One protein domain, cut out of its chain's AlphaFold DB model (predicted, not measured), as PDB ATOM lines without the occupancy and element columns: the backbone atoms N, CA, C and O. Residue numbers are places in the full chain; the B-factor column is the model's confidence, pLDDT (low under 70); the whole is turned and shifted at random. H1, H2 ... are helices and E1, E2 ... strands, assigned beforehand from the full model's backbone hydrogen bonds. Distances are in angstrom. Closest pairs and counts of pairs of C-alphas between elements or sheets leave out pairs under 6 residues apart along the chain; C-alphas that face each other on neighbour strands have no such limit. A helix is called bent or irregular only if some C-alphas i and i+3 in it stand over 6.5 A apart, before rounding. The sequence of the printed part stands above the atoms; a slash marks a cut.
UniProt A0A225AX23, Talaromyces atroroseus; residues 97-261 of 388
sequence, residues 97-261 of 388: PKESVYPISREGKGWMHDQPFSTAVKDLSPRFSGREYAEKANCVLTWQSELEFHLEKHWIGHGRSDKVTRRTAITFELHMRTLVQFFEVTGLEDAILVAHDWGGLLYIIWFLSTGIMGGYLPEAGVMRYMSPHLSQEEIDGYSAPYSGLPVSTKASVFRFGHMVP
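This is residues 97 to 261 of the 388 residues of a protein of Talaromyces atroroseus (UniProt A0A225AX23). At one end of this domain a tiny parallel ribbon of two strands, E1 and E2, goes with helix H1; at the other end four helices gather as two pairs, H2 side by side with H5, and H3 packed on H4. Long unnamed stretches make up much of the rest: residues 143 to 171 pass through the middle, and residues 97 to 139 run farther out. The printed part has 165 residues, with five named helices and two named strands in the order E1, H1, E2, H2, H3, H4, H5; it is mostly helix, yet under half of the residues are in named elements. The whole is compact, with a radius of gyration of the C-alphas of 15.9 A, and spans 46 by 38 by 35 A.

Find C-alpha 140 at (42.503, 53.684, -33.457), where E1, residues 140 to 142, begins; its partner E2 is residues 192 to 194. Between them, H1 runs from C-alpha 172 at (43.551, 31.771, -33.209) through residue 185, 20.0 A long. H2, residues 200 to 216, is 22.7 A long, with a kink of 61 degrees near residue 210. Then come H3, residues 219 to 226, 10.3 A; H4, residues 232 to 242, 16.1 A; and H5, residues 247 to 259, 19.6 A, ending at C-alpha 259 at (39.804, 28.185, -38.470). H2, H4 and H5 are irregular: C-alphas 212 and 215 are 9.4 A apart, 249 and 252 are 7.5 A apart, and in H4, only just irregular, 238 and 241 are 6.9 A apart.

Start at the sheet: E1 and E2 are parallel at 14 degrees, with N 141 and O 192 at 2.8 A and N 194 and O 141 at 3.0 A, within hydrogen-bond range. E1, H1 and E2 form a strand-helix-strand unit, two parallel neighbour strands with a helix between, whose crossover is right-handed. H1 and H5 are close but not clearly touching, with the closest C-alphas, Phe 172 and Met 259, 7.4 A apart. H5 touches H2 at a shallow tilt of 26 degrees, opposite ways; their closest C-alphas are Gly 215 and Lys 250, 5.2 A. H2 and H3 are a helical hairpin that only just touches, with 3 pairs of C-alphas within 8 A, through residues 202 to 206 of H2 alone; the closest are Leu 202 and Met 226, 6.6 A. H3 touches H4 at a steep tilt of 47 degrees, opposite ways, closest at C-alphas Glu 219 and Ser 239, 5.4 A. Every O i to N i+4 pair is within range in H1, against 11 of 13 in H2, 3 of 4 in H3, 5 of 7 in H4 and 5 of 9 in H5.

Look to Lys 136 and Ile 212 for the two C-alphas farthest apart, 46.2 A. The printed part has no cut, and the link from E1 to H1, 29 residues, is long. Residues 115 to 154 and 195 to 199 have pLDDT under 70.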
ATOM      1  N   PRO A  97      59.939  26.667 -34.263       92.31
ATOM      2  CA  PRO A  97      61.147  26.141 -34.881       92.31
ATOM      3  C   PRO A  97      61.698  27.125 -35.923       92.31
ATOM      4  O   PRO A  97      60.916  27.747 -36.649       92.31
ATOM      5  N   LYS A  98      63.025  27.282 -36.008       90.06
ATOM      6  CA  LYS A  98      63.665  28.293 -36.877       90.06
ATOM      7  C   LYS A  98      63.283  28.118 -38.348       90.06
ATOM      8  O   LYS A  98      63.087  29.094 -39.056       90.06
ATOM      9  N   GLU A  99      63.121  26.881 -38.791       93.25
ATOM     10  CA  GLU A  99      62.705  26.503 -40.140       93.25
ATOM     11  C   GLU A  99      61.225  26.799 -40.440       93.25
ATOM     12  O   GLU A  99      60.804  26.815 -41.597       93.25
ATOM     13  N   SER A 100      60.420  27.035 -39.400       92.56
ATOM     14  CA  SER A 100      58.983  27.298 -39.519       92.56
ATOM     15  C   SER A 100      58.634  28.786 -39.617       92.56
ATOM     16  O   SER A 100      57.452  29.129 -39.674       92.56
ATOM     17  N   VAL A 101      59.641  29.665 -39.642       93.75
ATOM     18  CA  VAL A 101      59.478  31.118 -39.744       93.75
ATOM     19  C   VAL A 101      60.371  31.644 -40.858       93.75
ATOM     20  O   VAL A 101      61.569  31.381 -40.892       93.75
ATOM     21  N   TYR A 102      59.780  32.404 -41.770       92.81
ATOM     22  CA  TYR A 102      60.496  33.204 -42.748       92.81
ATOM     23  C   TYR A 102      60.593  34.638 -42.207       92.81
ATOM     24  O   TYR A 102      59.561  35.319 -42.143       92.81
ATOM     25  N   PRO A 103      61.783  35.087 -41.774       90.75
ATOM     26  CA  PRO A 103      61.949  36.424 -41.230       90.75
ATOM     27  C   PRO A 103      61.832  37.466 -42.343       90.75
ATOM     28  O   PRO A 103      62.403  37.290 -43.421       90.75
ATOM     29  N   ILE A 104      61.118  38.557 -42.079       87.69
ATOM     30  CA  ILE A 104      61.057  39.697 -42.995       87.69
ATOM     31  C   ILE A 104      62.022  40.774 -42.488       87.69
ATOM     32  O   ILE A 104      61.852  41.322 -41.400       87.69
ATOM     33  N   SER A 105      63.059  41.081 -43.271       86.56
ATOM     34  CA  SER A 105      63.996  42.167 -42.961       86.56
ATOM     35  C   SER A 105      63.606  43.453 -43.685       86.56
ATOM     36  O   SER A 105      63.024  43.410 -44.763       86.56
ATOM     37  N   ARG A 106      63.977  44.606 -43.112       82.69
ATOM     38  CA  ARG A 106      63.652  45.931 -43.668       82.69
ATOM     39  C   ARG A 106      64.228  46.213 -45.050       82.69
ATOM     40  O   ARG A 106      63.763  47.134 -45.687       82.69
ATOM     41  N   GLU A 107      65.244  45.471 -45.463       84.81
ATOM     42  CA  GLU A 107      65.909  45.606 -46.768       84.81
ATOM     43  C   GLU A 107      65.729  44.327 -47.608       84.81
ATOM     44  O   GLU A 107      66.370  44.134 -48.638       84.81
ATOM     45  N   GLY A 108      64.911  43.390 -47.119       83.88
ATOM     46  CA  GLY A 108      64.737  42.067 -47.697       83.88
ATOM     47  C   GLY A 108      63.524  41.961 -48.610       83.88
ATOM     48  O   GLY A 108      62.647  42.822 -48.663       83.88
ATOM     49  N   LYS A 109      63.433  40.824 -49.306       82.75
ATOM     50  CA  LYS A 109      62.235  40.472 -50.076       82.75
ATOM     51  C   LYS A 109      61.013  40.394 -49.159       82.75
ATOM     52  O   LYS A 109      61.104  39.909 -48.033       82.75
ATOM     53  N   GLY A 110      59.867  40.840 -49.670       79.88
ATOM     54  CA  GLY A 110      58.623  40.941 -48.903       79.88
ATOM     55  C   GLY A 110      58.513  42.212 -48.059       79.88
ATOM     56  O   GLY A 110      57.438  42.474 -47.519       79.88
ATOM     57  N   TRP A 111      59.576  43.022 -47.971       80.81
ATOM     58  CA  TRP A 111      59.473  44.376 -47.446       80.81
ATOM     59  C   TRP A 111      58.941  45.321 -48.522       80.81
ATOM     60  O   TRP A 111      59.461  45.410 -49.632       80.81
ATOM     61  N   MET A 112      57.856  46.013 -48.193       83.00
ATOM     62  CA  MET A 112      57.090  46.846 -49.117       83.00
ATOM     63  C   MET A 112      57.628  48.283 -49.109       83.00
ATOM     64  O   MET A 112      57.012  49.156 -48.495       83.00
ATOM     65  N   HIS A 113      58.802  48.505 -49.711       75.50
ATOM     66  CA  HIS A 113      59.445  49.828 -49.786       75.50
ATOM     67  C   HIS A 113      58.622  50.831 -50.602       75.50
ATOM     68  O   HIS A 113      58.385  51.948 -50.148       75.50
ATOM     69  N   ASP A 114      58.141  50.391 -51.763       70.69
ATOM     70  CA  ASP A 114      57.589  51.269 -52.801       70.69
ATOM     71  C   ASP A 114      56.057  51.345 -52.788       70.69
ATOM     72  O   ASP A 114      55.449  51.856 -53.722       70.69
ATOM     73  N   GLN A 115      55.414  50.788 -51.761       67.50
ATOM     74  CA  GLN A 115      53.960  50.840 -51.647       67.50
ATOM     75  C   GLN A 115      53.520  52.180 -51.036       67.50
ATOM     76  O   GLN A 115      54.196  52.652 -50.121       67.50
ATOM     77  N   PRO A 116      52.407  52.780 -51.492       53.59
ATOM     78  CA  PRO A 116      51.975  54.124 -51.085       53.59
ATOM     79  C   PRO A 116      51.809  54.292 -49.561       53.59
ATOM     80  O   PRO A 116      52.195  55.324 -49.012       53.59
ATOM     81  N   PHE A 117      51.410  53.234 -48.851       56.12
ATOM     82  CA  PHE A 117      51.312  53.180 -47.383       56.12
ATOM     83  C   PHE A 117      52.668  53.156 -46.651       56.12
ATOM     84  O   PHE A 117      52.725  53.130 -45.420       56.12
ATOM     85  N   SER A 118      53.808  53.130 -47.350       50.84
ATOM     86  CA  SER A 118      55.101  52.896 -46.700       50.84
ATOM     87  C   SER A 118      55.576  54.036 -45.803       50.84
ATOM     88  O   SER A 118      56.337  53.772 -44.867       50.84
ATOM     89  N   THR A 119      55.100  55.257 -46.053       41.72
ATOM     90  CA  THR A 119      55.541  56.495 -45.397       41.72
ATOM     91  C   THR A 119      54.616  56.961 -44.268       41.72
ATOM     92  O   THR A 119      55.076  57.669 -43.374       41.72
ATOM     93  N   ALA A 120      53.347  56.535 -44.259       40.84
ATOM     94  CA  ALA A 120      52.345  56.949 -43.269       40.84
ATOM     95  C   ALA A 120      52.321  56.081 -41.991       40.84
ATOM     96  O   ALA A 120      51.695  56.454 -40.998       40.84
ATOM     97  N   VAL A 121      53.012  54.935 -41.985       42.44
ATOM     98  CA  VAL A 121      52.939  53.938 -40.904       42.44
ATOM     99  C   VAL A 121      54.124  54.066 -39.940       42.44
ATOM    100  O   VAL A 121      55.273  53.807 -40.308       42.44
ATOM    101  N   LYS A 122      53.856  54.380 -38.664       45.81
ATOM    102  CA  LYS A 122      54.826  54.155 -37.575       45.81
ATOM    103  C   LYS A 122      54.905  52.649 -37.287       45.81
ATOM    104  O   LYS A 122      53.989  52.067 -36.718       45.81
ATOM    105  N   ASP A 123      56.003  52.023 -37.712       49.09
ATOM    106  CA  ASP A 123      56.257  50.579 -37.594       49.09
ATOM    107  C   ASP A 123      56.362  50.132 -36.124       49.09
ATOM    108  O   ASP A 123      57.360  50.397 -35.453       49.09
ATOM    109  N   LEU A 124      55.339  49.413 -35.655       46.59
ATOM    110  CA  LEU A 124      55.334  48.657 -34.400       46.59
ATOM    111  C   LEU A 124      55.260  47.151 -34.688       46.59
ATOM    112  O   LEU A 124      54.397  46.435 -34.177       46.59
ATOM    113  N   SER A 125      56.144  46.648 -35.551       42.66
ATOM    114  CA  SER A 125      56.310  45.203 -35.711       42.66
ATOM    115  C   SER A 125      56.772  44.577 -34.384       42.66
ATOM    116  O   SER A 125      57.776  45.011 -33.810       42.66
ATOM    117  N   PRO A 126      56.088  43.535 -33.873       42.25
ATOM    118  CA  PRO A 126      56.575  42.783 -32.727       42.25
ATOM    119  C   PRO A 126      57.798  41.973 -33.165       42.25
ATOM    120  O   PRO A 126      57.697  40.814 -33.562       42.25
ATOM    121  N   ARG A 127      58.982  42.588 -33.120       42.44
ATOM    122  CA  ARG A 127      60.240  41.846 -33.176       42.44
ATOM    123  C   ARG A 127      60.353  41.019 -31.901       42.44
ATOM    124  O   ARG A 127      60.011  41.482 -30.816       42.44
ATOM    125  N   PHE A 128      60.914  39.817 -32.003       38.00
ATOM    126  CA  PHE A 128      61.203  38.940 -30.857       38.00
ATOM    127  C   PHE A 128      62.235  39.517 -29.852       38.00
ATOM    128  O   PHE A 128      62.670  38.815 -28.941       38.00
ATOM    129  N   SER A 129      62.623  40.787 -29.987       30.62
ATOM    130  CA  SER A 129      63.546  41.516 -29.119       30.62
ATOM    131  C   SER A 129      62.899  42.839 -28.697       30.62
ATOM    132  O   SER A 129      62.592  43.667 -29.550       30.62
ATOM    133  N   GLY A 130      62.638  42.987 -27.396       30.42
ATOM    134  CA  GLY A 130      61.734  43.994 -26.847       30.42
ATOM    135  C   GLY A 130      62.246  45.436 -26.719       30.42
ATOM    136  O   GLY A 130      63.417  45.724 -26.933       30.42
ATOM    137  N   ARG A 131      61.291  46.256 -26.246       31.31
ATOM    138  CA  ARG A 131      61.322  47.654 -25.767       31.31
ATOM    139  C   ARG A 131      61.681  48.739 -26.783       31.31
ATOM    140  O   ARG A 131      62.846  48.941 -27.081       31.31
ATOM    141  N   GLU A 132      60.676  49.518 -27.176       33.16
ATOM    142  CA  GLU A 132      60.472  50.915 -26.748       33.16
ATOM    143  C   GLU A 132      59.158  51.459 -27.344       33.16
ATOM    144  O   GLU A 132      58.662  50.917 -28.329       33.16
ATOM    145  N   TYR A 133      58.660  52.547 -26.746       34.88
ATOM    146  CA  TYR A 133      57.584  53.456 -27.178       34.88
ATOM    147  C   TYR A 133      56.152  53.209 -26.689       34.88
ATOM    148  O   TYR A 133      55.452  52.312 -27.152       34.88
ATOM    149  N   ALA A 134      55.701  54.156 -25.856       30.72
ATOM    150  CA  ALA A 134      54.325  54.639 -25.806       30.72
ATOM    151  C   ALA A 134      54.248  56.021 -25.135       30.72
ATOM    152  O   ALA A 134      54.479  56.146 -23.933       30.72
ATOM    153  N   GLU A 135      53.903  57.056 -25.902       32.94
ATOM    154  CA  GLU A 135      53.293  58.274 -25.357       32.94
ATOM    155  C   GLU A 135      51.773  58.180 -25.521       32.94
ATOM    156  O   GLU A 135      51.271  57.615 -26.494       32.94
ATOM    157  N   LYS A 136      51.055  58.724 -24.535       32.59
ATOM    158  CA  LYS A 136      49.596  58.689 -24.398       32.59
ATOM    159  C   LYS A 136      48.902  59.382 -25.576       32.59
ATOM    160  O   LYS A 136      48.804  60.605 -25.601       32.59
ATOM    161  N   ALA A 137      48.362  58.600 -26.504       30.19
ATOM    162  CA  ALA A 137      47.393  59.063 -27.492       30.19
ATOM    163  C   ALA A 137      46.248  58.045 -27.605       30.19
ATOM    164  O   ALA A 137      46.490  56.838 -27.607       30.19
ATOM    165  N   ASN A 138      45.010  58.539 -27.711       38.31
ATOM    166  CA  ASN A 138      43.846  57.734 -28.085       38.31
ATOM    167  C   ASN A 138      44.117  57.119 -29.466       38.31
ATOM    168  O   ASN A 138      44.107  57.837 -30.463       38.31
ATOM    169  N   CYS A 139      44.409  55.820 -29.524       42.59
ATOM    170  CA  CYS A 139      44.784  55.152 -30.768       42.59
ATOM    171  C   CYS A 139      43.604  54.370 -31.353       42.59
ATOM    172  O   CYS A 139      42.910  53.634 -30.644       42.59
ATOM    173  N   VAL A 140      43.407  54.513 -32.662       41.47
ATOM    174  CA  VAL A 140      42.503  53.684 -33.457       41.47
ATOM    175  C   VAL A 140      43.331  52.566 -34.079       41.47
ATOM    176  O   VAL A 140      44.294  52.813 -34.805       41.47
ATOM    177  N   LEU A 141      42.955  51.325 -33.786       43.62
ATOM    178  CA  LEU A 141      43.516  50.140 -34.418       43.62
ATOM    179  C   LEU A 141      42.570  49.700 -35.528       43.62
ATOM    180  O   LEU A 141      41.546  49.060 -35.266       43.62
ATOM    181  N   THR A 142      42.922  50.054 -36.761       39.12
ATOM    182  CA  THR A 142      42.242  49.569 -37.959       39.12
ATOM    183  C   THR A 142      42.843  48.246 -38.404       39.12
ATOM    184  O   THR A 142      44.059  48.036 -38.433       39.12
ATOM    185  N   TRP A 143      41.960  47.320 -38.751       51.44
ATOM    186  CA  TRP A 143      42.315  46.099 -39.450       51.44
ATOM    187  C   TRP A 143      42.229  46.380 -40.956       51.44
ATOM    188  O   TRP A 143      41.149  46.275 -41.523       51.44
ATOM    189  N   GLN A 144      43.373  46.735 -41.564       38.72
ATOM    190  CA  GLN A 144      43.555  46.997 -43.007       38.72
ATOM    191  C   GLN A 144      42.755  48.184 -43.588       38.72
ATOM    192  O   GLN A 144      41.781  47.964 -44.296       38.72
ATOM    193  N   SER A 145      43.184  49.425 -43.314       28.58
ATOM    194  CA  SER A 145      43.073  50.581 -44.240       28.58
ATOM    195  C   SER A 145      43.745  51.845 -43.657       28.58
ATOM    196  O   SER A 145      43.927  51.955 -42.438       28.58
ATOM    197  N   GLU A 146      44.143  52.764 -44.546       29.34
ATOM    198  CA  GLU A 146      44.992  53.952 -44.330       29.34
ATOM    199  C   GLU A 146      44.328  55.183 -43.646       29.34
ATOM    200  O   GLU A 146      43.116  55.370 -43.722       29.34
ATOM    201  N   LEU A 147      45.220  56.061 -43.129       27.91
ATOM    202  CA  LEU A 147      45.185  57.538 -42.928       27.91
ATOM    203  C   LEU A 147      45.084  58.162 -41.504       27.91
ATOM    204  O   LEU A 147      44.237  57.835 -40.689       27.91
ATOM    205  N   GLU A 148      46.038  59.091 -41.282       28.17
ATOM    206  CA  GLU A 148      46.397  60.004 -40.165       28.17
ATOM    207  C   GLU A 148      46.405  59.493 -38.700       28.17
ATOM    208  O   GLU A 148      45.385  59.216 -38.086       28.17
ATOM    209  N   PHE A 149      47.616  59.409 -38.114       32.44
ATOM    210  CA  PHE A 149      47.939  58.958 -36.739       32.44
ATOM    211  C   PHE A 149      47.324  57.609 -36.304       32.44
ATOM    212  O   PHE A 149      46.889  57.429 -35.168       32.44
ATOM    213  N   HIS A 150      47.388  56.617 -37.192       46.59
ATOM    214  CA  HIS A 150      46.988  55.236 -36.921       46.59
ATOM    215  C   HIS A 150      48.209  54.322 -36.729       46.59
ATOM    216  O   HIS A 150      49.204  54.423 -37.451       46.59
ATOM    217  N   LEU A 151      48.149  53.415 -35.748       45.34
ATOM    218  CA  LEU A 151      49.121  52.327 -35.621       45.34
ATOM    219  C   LEU A 151      48.611  51.134 -36.428       45.34
ATOM    220  O   LEU A 151      47.763  50.378 -35.957       45.34
ATOM    221  N   GLU A 152      49.126  50.955 -37.643       49.34
ATOM    222  CA  GLU A 152      48.798  49.774 -38.438       49.34
ATOM    223  C   GLU A 152      49.564  48.562 -37.901       49.34
ATOM    224  O   GLU A 152      50.799  48.512 -37.887       49.34
ATOM    225  N   LYS A 153      48.816  47.556 -37.453       53.78
ATOM    226  CA  LYS A 153      49.381  46.305 -36.973       53.78
ATOM    227  C   LYS A 153      49.125  45.194 -37.976       53.78
ATOM    228  O   LYS A 153      47.993  44.759 -38.176       53.78
ATOM    229  N   HIS A 154      50.199  44.607 -38.487       64.81
ATOM    230  CA  HIS A 154      50.085  43.352 -39.215       64.81
ATOM    231  C   HIS A 154      50.093  42.160 -38.252       64.81
ATOM    232  O   HIS A 154      50.914  42.071 -37.336       64.81
ATOM    233  N   TRP A 155      49.198  41.200 -38.477       74.31
ATOM    234  CA  TRP A 155      49.304  39.892 -37.839       74.31
ATOM    235  C   TRP A 155      50.615  39.203 -38.228       74.31
ATOM    236  O   TRP A 155      51.052  39.299 -39.375       74.31
ATOM    237  N   ILE A 156      51.160  38.385 -37.323       81.00
ATOM    238  CA  ILE A 156      52.161  37.375 -37.694       81.00
ATOM    239  C   ILE A 156      51.625  36.583 -38.900       81.00
ATOM    240  O   ILE A 156      50.484  36.117 -38.891       81.00
ATOM    241  N   GLY A 157      52.425  36.464 -39.961       80.50
ATOM    242  CA  GLY A 157      52.007  35.864 -41.231       80.50
ATOM    243  C   GLY A 157      51.426  36.823 -42.277       80.50
ATOM    244  O   GLY A 157      51.135  36.367 -43.383       80.50
ATOM    245  N   HIS A 158      51.264  38.113 -41.988       83.44
ATOM    246  CA  HIS A 158      50.688  39.100 -42.909       83.44
ATOM    247  C   HIS A 158      51.552  40.360 -43.007       83.44
ATOM    248  O   HIS A 158      52.396  40.613 -42.145       83.44
ATOM    249  N   GLY A 159      51.353  41.137 -44.076       85.00
ATOM    250  CA  GLY A 159      52.044  42.410 -44.285       85.00
ATOM    251  C   GLY A 159      53.561  42.299 -44.107       85.00
ATOM    252  O   GLY A 159      54.196  41.367 -44.611       85.00
ATOM    253  N   ARG A 160      54.114  43.235 -43.332       84.38
ATOM    254  CA  ARG A 160      55.544  43.326 -42.990       84.38
ATOM    255  C   ARG A 160      55.996  42.422 -41.835       84.38
ATOM    256  O   ARG A 160      57.175  42.432 -41.498       84.38
ATOM    257  N   SER A 161      55.093  41.667 -41.208       85.88
ATOM    258  CA  SER A 161      55.464  40.761 -40.114       85.88
ATOM    259  C   SER A 161      56.128  39.486 -40.627       85.88
ATOM    260  O   SER A 161      55.875  39.045 -41.750       85.88
ATOM    261  N   ASP A 162      56.914  38.844 -39.761       88.12
ATOM    262  CA  ASP A 162      57.483  37.520 -40.016       88.12
ATOM    263  C   ASP A 162      56.409  36.514 -40.455       88.12
ATOM    264  O   ASP A 162      55.267  36.527 -39.974       88.12
ATOM    265  N   LYS A 163      56.774  35.616 -41.376       90.88
ATOM    266  CA  LYS A 163      55.834  34.669 -41.984       90.88
ATOM    267  C   LYS A 163      56.021  33.273 -41.405       90.88
ATOM    268  O   LYS A 163      57.005  32.599 -41.698       90.88
ATOM    269  N   VAL A 164      55.053  32.800 -40.623       93.31
ATOM    270  CA  VAL A 164      55.012  31.391 -40.202       93.31
ATOM    271  C   VAL A 164      54.721  30.533 -41.430       93.31
ATOM    272  O   VAL A 164      53.709  30.724 -42.096       93.31
ATOM    273  N   THR A 165      55.602  29.588 -41.742       94.88
ATOM    274  CA  THR A 165      55.535  28.774 -42.966       94.88
ATOM    275  C   THR A 165      54.741  27.481 -42.775       94.88
ATOM    276  O   THR A 165      54.276  26.867 -43.741       94.88
ATOM    277  N   ARG A 166      54.539  27.059 -41.520       94.00
ATOM    278  CA  ARG A 166      53.780  25.855 -41.162       94.00
ATOM    279  C   ARG A 166      52.339  26.200 -40.788       94.00
ATOM    280  O   ARG A 166      52.075  26.716 -39.708       94.00
ATOM    281  N   ARG A 167      51.385  25.791 -41.631       93.38
ATOM    282  CA  ARG A 167      49.935  26.037 -41.448       93.38
ATOM    283  C   ARG A 167      49.402  25.602 -40.084       93.38
ATOM    284  O   ARG A 167      48.632  26.329 -39.470       93.38
ATOM    285  N   THR A 168      49.808  24.426 -39.604       93.06
ATOM    286  CA  THR A 168      49.321  23.893 -38.321       93.06
ATOM    287  C   THR A 168      49.858  24.669 -37.122       93.06
ATOM    288  O   THR A 168      49.245  24.605 -36.070       93.06
ATOM    289  N   ALA A 169      50.966  25.405 -37.265       93.50
ATOM    290  CA  ALA A 169      51.527  26.227 -36.195       93.50
ATOM    291  C   ALA A 169      50.801  27.576 -36.041       93.50
ATOM    292  O   ALA A 169      51.125  28.335 -35.138       93.50
ATOM    293  N   ILE A 170      49.838  27.892 -36.909       93.19
ATOM    294  CA  ILE A 170      49.050  29.121 -36.831       93.19
ATOM    295  C   ILE A 170      47.702  28.772 -36.192       93.19
ATOM    296  O   ILE A 170      46.951  27.919 -36.683       93.19
ATOM    297  N   THR A 171      47.411  29.420 -35.068       94.25
ATOM    298  CA  THR A 171      46.184  29.235 -34.289       94.25
ATOM    299  C   THR A 171      45.505  30.582 -34.056       94.25
ATOM    300  O   THR A 171      46.108  31.635 -34.265       94.25
ATOM    301  N   PHE A 172      44.246  30.556 -33.627       91.62
ATOM    302  CA  PHE A 172      43.551  31.771 -33.209       91.62
ATOM    303  C   PHE A 172      44.242  32.390 -31.984       91.62
ATOM    304  O   PHE A 172      44.438  33.599 -31.902       91.62
ATOM    305  N   GLU A 173      44.691  31.537 -31.070       94.25
ATOM    306  CA  GLU A 173      45.386  31.881 -29.841       94.25
ATOM    307  C   GLU A 173      46.697  32.638 -30.094       94.25
ATOM    308  O   GLU A 173      46.984  33.608 -29.396       94.25
ATOM    309  N   LEU A 174      47.449  32.270 -31.139       90.69
ATOM    310  CA  LEU A 174      48.627  33.017 -31.589       90.69
ATOM    311  C   LEU A 174      48.278  34.463 -31.951       90.69
ATOM    312  O   LEU A 174      48.970  35.396 -31.532       90.69
ATOM    313  N   HIS A 175      47.217  34.660 -32.732       90.06
ATOM    314  CA  HIS A 175      46.765  35.995 -33.104       90.06
ATOM    315  C   HIS A 175      46.296  36.750 -31.856       90.06
ATOM    316  O   HIS A 175      46.802  37.835 -31.579       90.06
ATOM    317  N   MET A 176      45.472  36.144 -31.000       89.62
ATOM    318  CA  MET A 176      45.045  36.785 -29.753       89.62
ATOM    319  C   MET A 176      46.213  37.186 -28.849       89.62
ATOM    320  O   MET A 176      46.251  38.333 -28.406       89.62
ATOM    321  N   ARG A 177      47.220  36.323 -28.644       91.06
ATOM    322  CA  ARG A 177      48.427  36.708 -27.894       91.06
ATOM    323  C   ARG A 177      49.161  37.850 -28.570       91.06
ATOM    324  O   ARG A 177      49.600  38.760 -27.883       91.06
ATOM    325  N   THR A 178      49.281  37.843 -29.897       85.31
ATOM    326  CA  THR A 178      49.916  38.950 -30.626       85.31
ATOM    327  C   THR A 178      49.168  40.265 -30.369       85.31
ATOM    328  O   THR A 178      49.785  41.324 -30.301       85.31
ATOM    329  N   LEU A 179      47.832  40.241 -30.255       84.88
ATOM    330  CA  LEU A 179      47.006  41.406 -29.898       84.88
ATOM    331  C   LEU A 179      47.233  41.869 -28.470       84.88
ATOM    332  O   LEU A 179      47.569  43.031 -28.277       84.88
ATOM    333  N   VAL A 180      47.156  40.958 -27.511       86.75
ATOM    334  CA  VAL A 180      47.425  41.261 -26.103       86.75
ATOM    335  C   VAL A 180      48.842  41.813 -25.919       86.75
ATOM    336  O   VAL A 180      49.013  42.872 -25.332       86.75
ATOM    337  N   GLN A 181      49.852  41.162 -26.498       85.38
ATOM    338  CA  GLN A 181      51.249  41.594 -26.433       85.38
ATOM    339  C   GLN A 181      51.458  42.989 -27.028       85.38
ATOM    340  O   GLN A 181      52.292  43.739 -26.530       85.38
ATOM    341  N   PHE A 182      50.734  43.322 -28.101       83.62
ATOM    342  CA  PHE A 182      50.781  44.657 -28.683       83.62
ATOM    343  C   PHE A 182      50.300  45.691 -27.660       83.62
ATOM    344  O   PHE A 182      51.082  46.566 -27.317       83.62
ATOM    345  N   PHE A 183      49.106  45.512 -27.079       82.88
ATOM    346  CA  PHE A 183      48.593  46.389 -26.018       82.88
ATOM    347  C   PHE A 183      49.536  46.491 -24.811       82.88
ATOM    348  O   PHE A 183      49.783  47.591 -24.324       82.88
ATOM    349  N   GLU A 184      50.094  45.364 -24.353       86.19
ATOM    350  CA  GLU A 184      51.047  45.320 -23.235       86.19
ATOM    351  C   GLU A 184      52.320  46.138 -23.519       86.19
ATOM    352  O   GLU A 184      52.819  46.831 -22.637       86.19
ATOM    353  N   VAL A 185      52.869  46.049 -24.736       81.94
ATOM    354  CA  VAL A 185      54.132  46.717 -25.104       81.94
ATOM    355  C   VAL A 185      53.923  48.196 -25.373       81.94
ATOM    356  O   VAL A 185      54.754  49.008 -24.974       81.94
ATOM    357  N   THR A 186      52.828  48.544 -26.042       80.38
ATOM    358  CA  THR A 186      52.505  49.926 -26.392       80.38
ATOM    359  C   THR A 186      51.786  50.660 -25.271       80.38
ATOM    360  O   THR A 186      51.381  51.793 -25.490       80.38
ATOM    361  N   GLY A 187      51.525  50.018 -24.126       79.94
ATOM    362  CA  GLY A 187      50.772  50.607 -23.013       79.94
ATOM    363  C   GLY A 187      49.481  51.306 -23.450       79.94
ATOM    364  O   GLY A 187      49.136  52.343 -22.891       79.94
ATOM    365  N   LEU A 188      48.830  50.805 -24.508       78.31
ATOM    366  CA  LEU A 188      47.674  51.477 -25.096       78.31
ATOM    367  C   LEU A 188      46.466  51.240 -24.195       78.31
ATOM    368  O   LEU A 188      46.015  50.106 -24.033       78.31
ATOM    369  N   GLU A 189      45.942  52.329 -23.652       76.81
ATOM    370  CA  GLU A 189      44.705  52.381 -22.881       76.81
ATOM    371  C   GLU A 189      43.620  53.071 -23.730       76.81
ATOM    372  O   GLU A 189      43.925  53.858 -24.628       76.81
ATOM    373  N   ASP A 190      42.354  52.717 -23.504       74.25
ATOM    374  CA  ASP A 190      41.178  53.292 -24.180       74.25
ATOM    375  C   ASP A 190      41.199  53.272 -25.721       74.25
ATOM    376  O   ASP A 190      40.669  54.176 -26.385       74.25
ATOM    377  N   ALA A 191      41.815  52.235 -26.288       75.56
ATOM    378  CA  ALA A 191      41.935  52.054 -27.726       75.56
ATOM    379  C   ALA A 191      40.594  51.721 -28.396       75.56
ATOM    380  O   ALA A 191      39.753  51.007 -27.844       75.56
ATOM    381  N   ILE A 192      40.439  52.181 -29.636       76.00
ATOM    382  CA  ILE A 192      39.302  51.834 -30.494       76.00
ATOM    383  C   ILE A 192      39.733  50.671 -31.386       76.00
ATOM    384  O   ILE A 192      40.654  50.811 -32.188       76.00
ATOM    385  N   LEU A 193      39.075  49.519 -31.244       73.00
ATOM    386  CA  LEU A 193      39.318  48.351 -32.089       73.00
ATOM    387  C   LEU A 193      38.292  48.306 -33.225       73.00
ATOM    388  O   LEU A 193      37.107  48.098 -32.971       73.00
ATOM    389  N   VAL A 194      38.750  48.449 -34.470       71.19
ATOM    390  CA  VAL A 194      37.890  48.395 -35.663       71.19
ATOM    391  C   VAL A 194      38.079  47.060 -36.371       71.19
ATOM    392  O   VAL A 194      39.015  46.904 -37.149       71.19
ATOM    393  N   ALA A 195      37.212  46.086 -36.097       68.94
ATOM    394  CA  ALA A 195      37.262  44.755 -36.703       68.94
ATOM    395  C   ALA A 195      36.187  44.573 -37.789       68.94
ATOM    396  O   ALA A 195      35.109  45.156 -37.697       68.94
ATOM    397  N   HIS A 196      36.466  43.714 -38.774       65.38
ATOM    398  CA  HIS A 196      35.502  43.272 -39.783       65.38
ATOM    399  C   HIS A 196      35.301  41.749 -39.704       65.38
ATOM    400  O   HIS A 196      36.220  41.010 -39.341       65.38
ATOM    401  N   ASP A 197      34.090  41.286 -40.016       65.88
ATOM    402  CA  ASP A 197      33.752  39.859 -40.115       65.88
ATOM    403  C   ASP A 197      33.803  39.389 -41.576       65.88
ATOM    404  O   ASP A 197      33.897  40.210 -42.483       65.88
ATOM    405  N   TRP A 198      33.718  38.076 -41.798       64.44
ATOM    406  CA  TRP A 198      33.673  37.444 -43.113       64.44
ATOM    407  C   TRP A 198      32.259  36.957 -43.442       64.44
ATOM    408  O   TRP A 198      31.680  36.135 -42.735       64.44
ATOM    409  N   GLY A 199      31.694  37.412 -44.559       61.31
ATOM    410  CA  GLY A 199      30.334  37.067 -44.966       61.31
ATOM    411  C   GLY A 199      30.228  35.594 -45.378       61.31
ATOM    412  O   GLY A 199      31.120  35.059 -46.030       61.31
ATOM    413  N   GLY A 200      29.110  34.924 -45.074       73.62
ATOM    414  CA  GLY A 200      28.948  33.465 -45.223       73.62
ATOM    415  C   GLY A 200      29.374  32.831 -46.567       73.62
ATOM    416  O   GLY A 200      30.257  31.978 -46.590       73.62
ATOM    417  N   LEU A 201      28.777  33.207 -47.712       73.94
ATOM    418  CA  LEU A 201      29.162  32.627 -49.019       73.94
ATOM    419  C   LEU A 201      30.572  33.031 -49.466       73.94
ATOM    420  O   LEU A 201      31.249  32.239 -50.120       73.94
ATOM    421  N   LEU A 202      31.014  34.242 -49.115       77.00
ATOM    422  CA  LEU A 202      32.377  34.706 -49.375       77.00
ATOM    423  C   LEU A 202      33.388  33.843 -48.621       77.00
ATOM    424  O   LEU A 202      34.348  33.351 -49.214       77.00
ATOM    425  N   TYR A 203      33.102  33.568 -47.351       84.12
ATOM    426  CA  TYR A 203      33.843  32.629 -46.529       84.12
ATOM    427  C   TYR A 203      33.870  31.224 -47.145       84.12
ATOM    428  O   TYR A 203      34.938  30.627 -47.221       84.12
ATOM    429  N   ILE A 204      32.746  30.694 -47.647       85.94
ATOM    430  CA  ILE A 204      32.727  29.359 -48.275       85.94
ATOM    431  C   ILE A 204      33.607  29.335 -49.531       85.94
ATOM    432  O   ILE A 204      34.401  28.411 -49.704       85.94
ATOM    433  N   ILE A 205      33.518  30.348 -50.396       85.88
ATOM    434  CA  ILE A 205      34.385  30.454 -51.579       85.88
ATOM    435  C   ILE A 205      35.848  30.520 -51.155       85.88
ATOM    436  O   ILE A 205      36.686  29.825 -51.735       85.88
ATOM    437  N   TRP A 206      36.164  31.295 -50.121       86.56
ATOM    438  CA  TRP A 206      37.514  31.396 -49.589       86.56
ATOM    439  C   TRP A 206      38.019  30.076 -49.012       86.56
ATOM    440  O   TRP A 206      39.109  29.625 -49.370       86.56
ATOM    441  N   PHE A 207      37.209  29.405 -48.194       91.88
ATOM    442  CA  PHE A 207      37.496  28.101 -47.606       91.88
ATOM    443  C   PHE A 207      37.778  27.059 -48.692       91.88
ATOM    444  O   PHE A 207      38.793  26.362 -48.638       91.88
ATOM    445  N   LEU A 208      36.916  26.981 -49.711       92.19
ATOM    446  CA  LEU A 208      37.050  26.022 -50.805       92.19
ATOM    447  C   LEU A 208      38.251  26.349 -51.698       92.19
ATOM    448  O   LEU A 208      39.066  25.470 -51.968       92.19
ATOM    449  N   SER A 209      38.406  27.604 -52.127       87.69
ATOM    450  CA  SER A 209      39.500  28.025 -53.014       87.69
ATOM    451  C   SER A 209      40.872  27.863 -52.357       87.69
ATOM    452  O   SER A 209      41.763  27.257 -52.956       87.69
ATOM    453  N   THR A 210      41.046  28.291 -51.102       90.25
ATOM    454  CA  THR A 210      42.275  28.026 -50.330       90.25
ATOM    455  C   THR A 210      42.425  26.543 -50.024       90.25
ATOM    456  O   THR A 210      43.529  26.004 -50.071       90.25
ATOM    457  N   GLY A 211      41.322  25.838 -49.784       92.12
ATOM    458  CA  GLY A 211      41.280  24.394 -49.620       92.12
ATOM    459  C   GLY A 211      41.837  23.646 -50.828       92.12
ATOM    460  O   GLY A 211      42.606  22.703 -50.650       92.12
ATOM    461  N   ILE A 212      41.520  24.093 -52.045       91.25
ATOM    462  CA  ILE A 212      41.959  23.512 -53.322       91.25
ATOM    463  C   ILE A 212      43.383  23.956 -53.666       91.25
ATOM    464  O   ILE A 212      44.267  23.115 -53.830       91.25
ATOM    465  N   MET A 213      43.631  25.261 -53.704       87.31
ATOM    466  CA  MET A 213      44.874  25.841 -54.219       87.31
ATOM    467  C   MET A 213      45.955  26.002 -53.144       87.31
ATOM    468  O   MET A 213      47.137  26.122 -53.451       87.31
ATOM    469  N   GLY A 214      45.608  25.968 -51.859       88.31
ATOM    470  CA  GLY A 214      46.563  26.206 -50.778       88.31
ATOM    471  C   GLY A 214      47.208  27.588 -50.891       88.31
ATOM    472  O   GLY A 214      46.531  28.576 -51.151       88.31
ATOM    473  N   GLY A 215      48.535  27.641 -50.745       83.94
ATOM    474  CA  GLY A 215      49.302  28.876 -50.939       83.94
ATOM    475  C   GLY A 215      49.447  29.303 -52.407       83.94
ATOM    476  O   GLY A 215      50.020  30.351 -52.668       83.94
ATOM    477  N   TYR A 216      48.961  28.517 -53.373       87.44
ATOM    478  CA  TYR A 216      48.977  28.918 -54.783       87.44
ATOM    479  C   TYR A 216      47.817  29.847 -55.152       87.44
ATOM    480  O   TYR A 216      47.804  30.373 -56.260       87.44
ATOM    481  N   LEU A 217      46.847  30.056 -54.253       85.75
ATOM    482  CA  LEU A 217      45.811  31.061 -54.469       85.75
ATOM    483  C   LEU A 217      46.453  32.460 -54.384       85.75
ATOM    484  O   LEU A 217      47.048  32.775 -53.349       85.75
ATOM    485  N   PRO A 218      46.384  33.293 -55.437       82.94
ATOM    486  CA  PRO A 218      46.881  34.660 -55.360       82.94
ATOM    487  C   PRO A 218      45.971  35.510 -54.465       82.94
ATOM    488  O   PRO A 218      44.747  35.406 -54.547       82.94
ATOM    489  N   GLU A 219      46.564  36.386 -53.654       83.75
ATOM    490  CA  GLU A 219      45.848  37.320 -52.775       83.75
ATOM    491  C   GLU A 219      44.967  38.254 -53.602       83.75
ATOM    492  O   GLU A 219      43.800  38.445 -53.273       83.75
ATOM    493  N   ALA A 220      45.469  38.712 -54.751       79.31
ATOM    494  CA  ALA A 220      44.670  39.447 -55.724       79.31
ATOM    495  C   ALA A 220      43.397  38.703 -56.150       79.31
ATOM    496  O   ALA A 220      42.337  39.308 -56.291       79.31
ATOM    497  N   GLY A 221      43.474  37.379 -56.311       80.75
ATOM    498  CA  GLY A 221      42.308  36.554 -56.617       80.75
ATOM    499  C   GLY A 221      41.289  36.547 -55.480       80.75
ATOM    500  O   GLY A 221      40.094  36.583 -55.754       80.75
ATOM    501  N   VAL A 222      41.750  36.544 -54.223       81.12
ATOM    502  CA  VAL A 222      40.887  36.672 -53.036       81.12
ATOM    503  C   VAL A 222      40.200  38.033 -53.020       81.12
ATOM    504  O   VAL A 222      38.972  38.096 -52.985       81.12
ATOM    505  N   MET A 223      40.973  39.112 -53.144       80.50
ATOM    506  CA  MET A 223      40.443  40.475 -53.086       80.50
ATOM    507  C   MET A 223      39.430  40.759 -54.193       80.50
ATOM    508  O   MET A 223      38.405  41.372 -53.925       80.50
ATOM    509  N   ARG A 224      39.624  40.225 -55.403       80.31
ATOM    510  CA  ARG A 224      38.702  40.444 -56.530       80.31
ATOM    511  C   ARG A 224      37.272  39.957 -56.295       80.31
ATOM    512  O   ARG A 224      36.359  40.535 -56.876       80.31
ATOM    513  N   TYR A 225      37.045  38.911 -55.495       76.94
ATOM    514  CA  TYR A 225      35.675  38.484 -55.165       76.94
ATOM    515  C   TYR A 225      35.202  38.971 -53.790       76.94
ATOM    516  O   TYR A 225      33.991  39.030 -53.565       76.94
ATOM    517  N   MET A 226      36.142  39.304 -52.899       76.75
ATOM    518  CA  MET A 226      35.895  39.840 -51.561       76.75
ATOM    519  C   MET A 226      35.500  41.323 -51.584       76.75
ATOM    520  O   MET A 226      34.515  41.695 -50.954       76.75
ATOM    521  N   SER A 227      36.225  42.131 -52.358       78.06
ATOM    522  CA  SER A 227      35.976  43.551 -52.598       78.06
ATOM    523  C   SER A 227      36.193  43.861 -54.091       78.06
ATOM    524  O   SER A 227      37.276  44.271 -54.518       78.06
ATOM    525  N   PRO A 228      35.187  43.589 -54.944       76.88
ATOM    526  CA  PRO A 228      35.316  43.708 -56.399       76.88
ATOM    527  C   PRO A 228      35.520  45.150 -56.883       76.88
ATOM    528  O   PRO A 228      35.890  45.351 -58.040       76.88
ATOM    529  N   HIS A 229      35.270  46.134 -56.018       79.06
ATOM    530  CA  HIS A 229      35.367  47.558 -56.324       79.06
ATOM    531  C   HIS A 229      36.786  48.119 -56.194       79.06
ATOM    532  O   HIS A 229      37.025  49.221 -56.684       79.06
ATOM    533  N   LEU A 230      37.724  47.360 -55.614       77.38
ATOM    534  CA  LEU A 230      39.111  47.802 -55.493       77.38
ATOM    535  C   LEU A 230      39.778  47.981 -56.859       77.38
ATOM    536  O   LEU A 230      39.661  47.154 -57.782       77.38
ATOM    537  N   SER A 231      40.531  49.069 -56.955       81.44
ATOM    538  CA  SER A 231      41.465  49.348 -58.034       81.44
ATOM    539  C   SER A 231      42.560  48.277 -58.102       81.44
ATOM    540  O   SER A 231      42.778  47.486 -57.181       81.44
ATOM    541  N   GLN A 232      43.260  48.214 -59.236       81.25
ATOM    542  CA  GLN A 232      44.376  47.278 -59.375       81.25
ATOM    543  C   GLN A 232      45.527  47.618 -58.418       81.25
ATOM    544  O   GLN A 232      46.146  46.702 -57.894       81.25
ATOM    545  N   GLU A 233      45.770  48.903 -58.156       81.19
ATOM    546  CA  GLU A 233      46.826  49.363 -57.249       81.19
ATOM    547  C   GLU A 233      46.577  48.906 -55.805       81.19
ATOM    548  O   GLU A 233      47.461  48.318 -55.185       81.19
ATOM    549  N   GLU A 234      45.347  49.057 -55.305       81.50
ATOM    550  CA  GLU A 234      44.960  48.550 -53.979       81.50
ATOM    551  C   GLU A 234      45.155  47.029 -53.896       81.50
ATOM    552  O   GLU A 234      45.741  46.506 -52.949       81.50
ATOM    553  N   ILE A 235      44.741  46.299 -54.934       78.69
ATOM    554  CA  ILE A 235      44.896  44.840 -55.023       78.69
ATOM    555  C   ILE A 235      46.367  44.403 -55.054       78.69
ATOM    556  O   ILE A 235      46.731  43.374 -54.463       78.69
ATOM    557  N   ASP A 236      47.218  45.162 -55.736       82.50
ATOM    558  CA  ASP A 236      48.656  44.922 -55.758       82.50
ATOM    559  C   ASP A 236      49.251  45.132 -54.362       82.50
ATOM    560  O   ASP A 236      50.095  44.336 -53.939       82.50
ATOM    561  N   GLY A 237      48.721  46.087 -53.593       85.00
ATOM    562  CA  GLY A 237      49.064  46.291 -52.187       85.00
ATOM    563  C   GLY A 237      48.813  45.059 -51.308       85.00
ATOM    564  O   GLY A 237      49.666  44.687 -50.501       85.00
ATOM    565  N   TYR A 238      47.712  44.336 -51.532       83.94
ATOM    566  CA  TYR A 238      47.427  43.067 -50.844       83.94
ATOM    567  C   TYR A 238      48.369  41.921 -51.249       83.94
ATOM    568  O   TYR A 238      48.618  40.998 -50.467       83.94
ATOM    569  N   SER A 239      48.905  41.965 -52.469       85.12
ATOM    570  CA  SER A 239      49.810  40.939 -53.008       85.12
ATOM    571  C   SER A 239      51.281  41.218 -52.676       85.12
ATOM    572  O   SER A 239      52.083  40.286 -52.548       85.12
ATOM    573  N   ALA A 240      51.636  42.490 -52.484       88.88
ATOM    574  CA  ALA A 240      52.991  42.957 -52.219       88.88
ATOM    575  C   ALA A 240      53.703  42.220 -51.062       88.88
ATOM    576  O   ALA A 240      54.855  41.820 -51.263       88.88
ATOM    577  N   PRO A 241      53.059  41.906 -49.913       88.44
ATOM    578  CA  PRO A 241      53.696  41.176 -48.814       88.44
ATOM    579  C   PRO A 241      54.224  39.784 -49.175       88.44
ATOM    580  O   PRO A 241      55.018  39.217 -48.419       88.44
ATOM    581  N   TYR A 242      53.730  39.184 -50.258       88.50
ATOM    582  CA  TYR A 242      54.043  37.813 -50.664       88.50
ATOM    583  C   TYR A 242      54.807  37.748 -51.989       88.50
ATOM    584  O   TYR A 242      55.220  36.664 -52.411       88.50
ATOM    585  N   SER A 243      55.018  38.895 -52.639       89.06
ATOM    586  CA  SER A 243      55.707  38.972 -53.921       89.06
ATOM    587  C   SER A 243      57.154  38.492 -53.797       89.06
ATOM    588  O   SER A 243      57.924  38.949 -52.951       89.06
ATOM    589  N   GLY A 244      57.523  37.514 -54.626       89.38
ATOM    590  CA  GLY A 244      58.866  36.929 -54.639       89.38
ATOM    591  C   GLY A 244      59.222  36.069 -53.419       89.38
ATOM    592  O   GLY A 244      60.389  35.688 -53.285       89.38
ATOM    593  N   LEU A 245      58.257  35.751 -52.547       92.88
ATOM    594  CA  LEU A 245      58.450  34.875 -51.390       92.88
ATOM    595  C   LEU A 245      58.054  33.418 -51.689       92.88
ATOM    596  O   LEU A 245      57.226  33.159 -52.566       92.88
ATOM    597  N   PRO A 246      58.596  32.433 -50.944       94.94
ATOM    598  CA  PRO A 246      58.148  31.048 -51.047       94.94
ATOM    599  C   PRO A 246      56.648  30.907 -50.763       94.94
ATOM    600  O   PRO A 246      56.124  31.518 -49.832       94.94
ATOM    601  N   VAL A 247      55.969  30.013 -51.487       93.44
ATOM    602  CA  VAL A 247      54.526  29.726 -51.329       93.44
ATOM    603  C   VAL A 247      54.143  29.365 -49.886       93.44
ATOM    604  O   VAL A 247      53.031  29.643 -49.440       93.44
ATOM    605  N   SER A 248      55.061  28.770 -49.123       94.75
ATOM    606  CA  SER A 248      54.840  28.433 -47.714       94.75
ATOM    607  C   SER A 248      54.602  29.658 -46.822       94.75
ATOM    608  O   SER A 248      53.918  29.531 -45.813       94.75
ATOM    609  N   THR A 249      55.070  30.851 -47.205       93.44
ATOM    610  CA  THR A 249      54.836  32.104 -46.459       93.44
ATOM    611  C   THR A 249      53.368  32.540 -46.431       93.44
ATOM    612  O   THR A 249      52.984  33.344 -45.586       93.44
ATOM    613  N   LYS A 250      52.525  31.949 -47.288       91.56
ATOM    614  CA  LYS A 250      51.069  32.161 -47.352       91.56
ATOM    615  C   LYS A 250      50.274  31.210 -46.448       91.56
ATOM    616  O   LYS A 250      49.065  31.036 -46.603       91.56
ATOM    617  N   ALA A 251      50.939  30.528 -45.513       92.50
ATOM    618  CA  ALA A 251      50.283  29.574 -44.623       92.50
ATOM    619  C   ALA A 251      49.206  30.220 -43.733       92.50
ATOM    620  O   ALA A 251      48.216  29.558 -43.422       92.50
ATOM    621  N   SER A 252      49.382  31.486 -43.357       88.25
ATOM    622  CA  SER A 252      48.426  32.287 -42.582       88.25
ATOM    623  C   SER A 252      47.131  32.551 -43.346       88.25
ATOM    624  O   SER A 252      46.063  32.256 -42.818       88.25
ATOM    625  N   VAL A 253      47.231  32.985 -44.606       85.31
ATOM    626  CA  VAL A 253      46.090  33.223 -45.507       85.31
ATOM    627  C   VAL A 253      45.233  31.965 -45.625       85.31
ATOM    628  O   VAL A 253      44.017  32.011 -45.470       85.31
ATOM    629  N   PHE A 254      45.875  30.806 -45.817       89.88
ATOM    630  CA  PHE A 254      45.176  29.521 -45.802       89.88
ATOM    631  C   PHE A 254      44.536  29.241 -44.438       89.88
ATOM    632  O   PHE A 254      43.385  28.827 -44.352       89.88
ATOM    633  N   ARG A 255      45.299  29.396 -43.353       91.00
ATOM    634  CA  ARG A 255      44.862  28.938 -42.034       91.00
ATOM    635  C   ARG A 255      43.709  29.769 -41.483       91.00
ATOM    636  O   ARG A 255      42.845  29.187 -40.831       91.00
ATOM    637  N   PHE A 256      43.671  31.066 -41.772       86.50
ATOM    638  CA  PHE A 256      42.623  31.972 -41.312       86.50
ATOM    639  C   PHE A 256      41.245  31.543 -41.837       86.50
ATOM    640  O   PHE A 256      40.345  31.265 -41.048       86.50
ATOM    641  N   GLY A 257      41.121  31.322 -43.150       86.19
ATOM    642  CA  GLY A 257      39.883  30.810 -43.747       86.19
ATOM    643  C   GLY A 257      39.483  29.417 -43.242       86.19
ATOM    644  O   GLY A 257      38.327  29.035 -43.329       86.19
ATOM    645  N   HIS A 258      40.402  28.637 -42.669       92.75
ATOM    646  CA  HIS A 258      40.129  27.265 -42.218       92.75
ATOM    647  C   HIS A 258      39.877  27.126 -40.709       92.75
ATOM    648  O   HIS A 258      39.505  26.034 -40.269       92.75
ATOM    649  N   MET A 259      40.065  28.189 -39.919       91.62
ATOM    650  CA  MET A 259      39.804  28.185 -38.470       91.62
ATOM    651  C   MET A 259      38.443  28.770 -38.081       91.62
ATOM    652  O   MET A 259      37.937  28.424 -37.016       91.62
ATOM    653  N   VAL A 260      37.843  29.606 -38.935       88.75
ATOM    654  CA  VAL A 260      36.496  30.154 -38.706       88.75
ATOM    655  C   VAL A 260      35.479  29.002 -38.669       88.75
ATOM    656  O   VAL A 260      35.543  28.131 -39.543       88.75
ATOM    657  N   PRO A 261      34.565  28.939 -37.678       88.94
ATOM    658  CA  PRO A 261      33.615  27.838 -37.555       88.94
ATOM    659  C   PRO A 261      32.599  27.833 -38.706       88.94
ATOM    660  O   PRO A 261      31.636  28.591 -38.700       88.94
TER     661      PRO A 261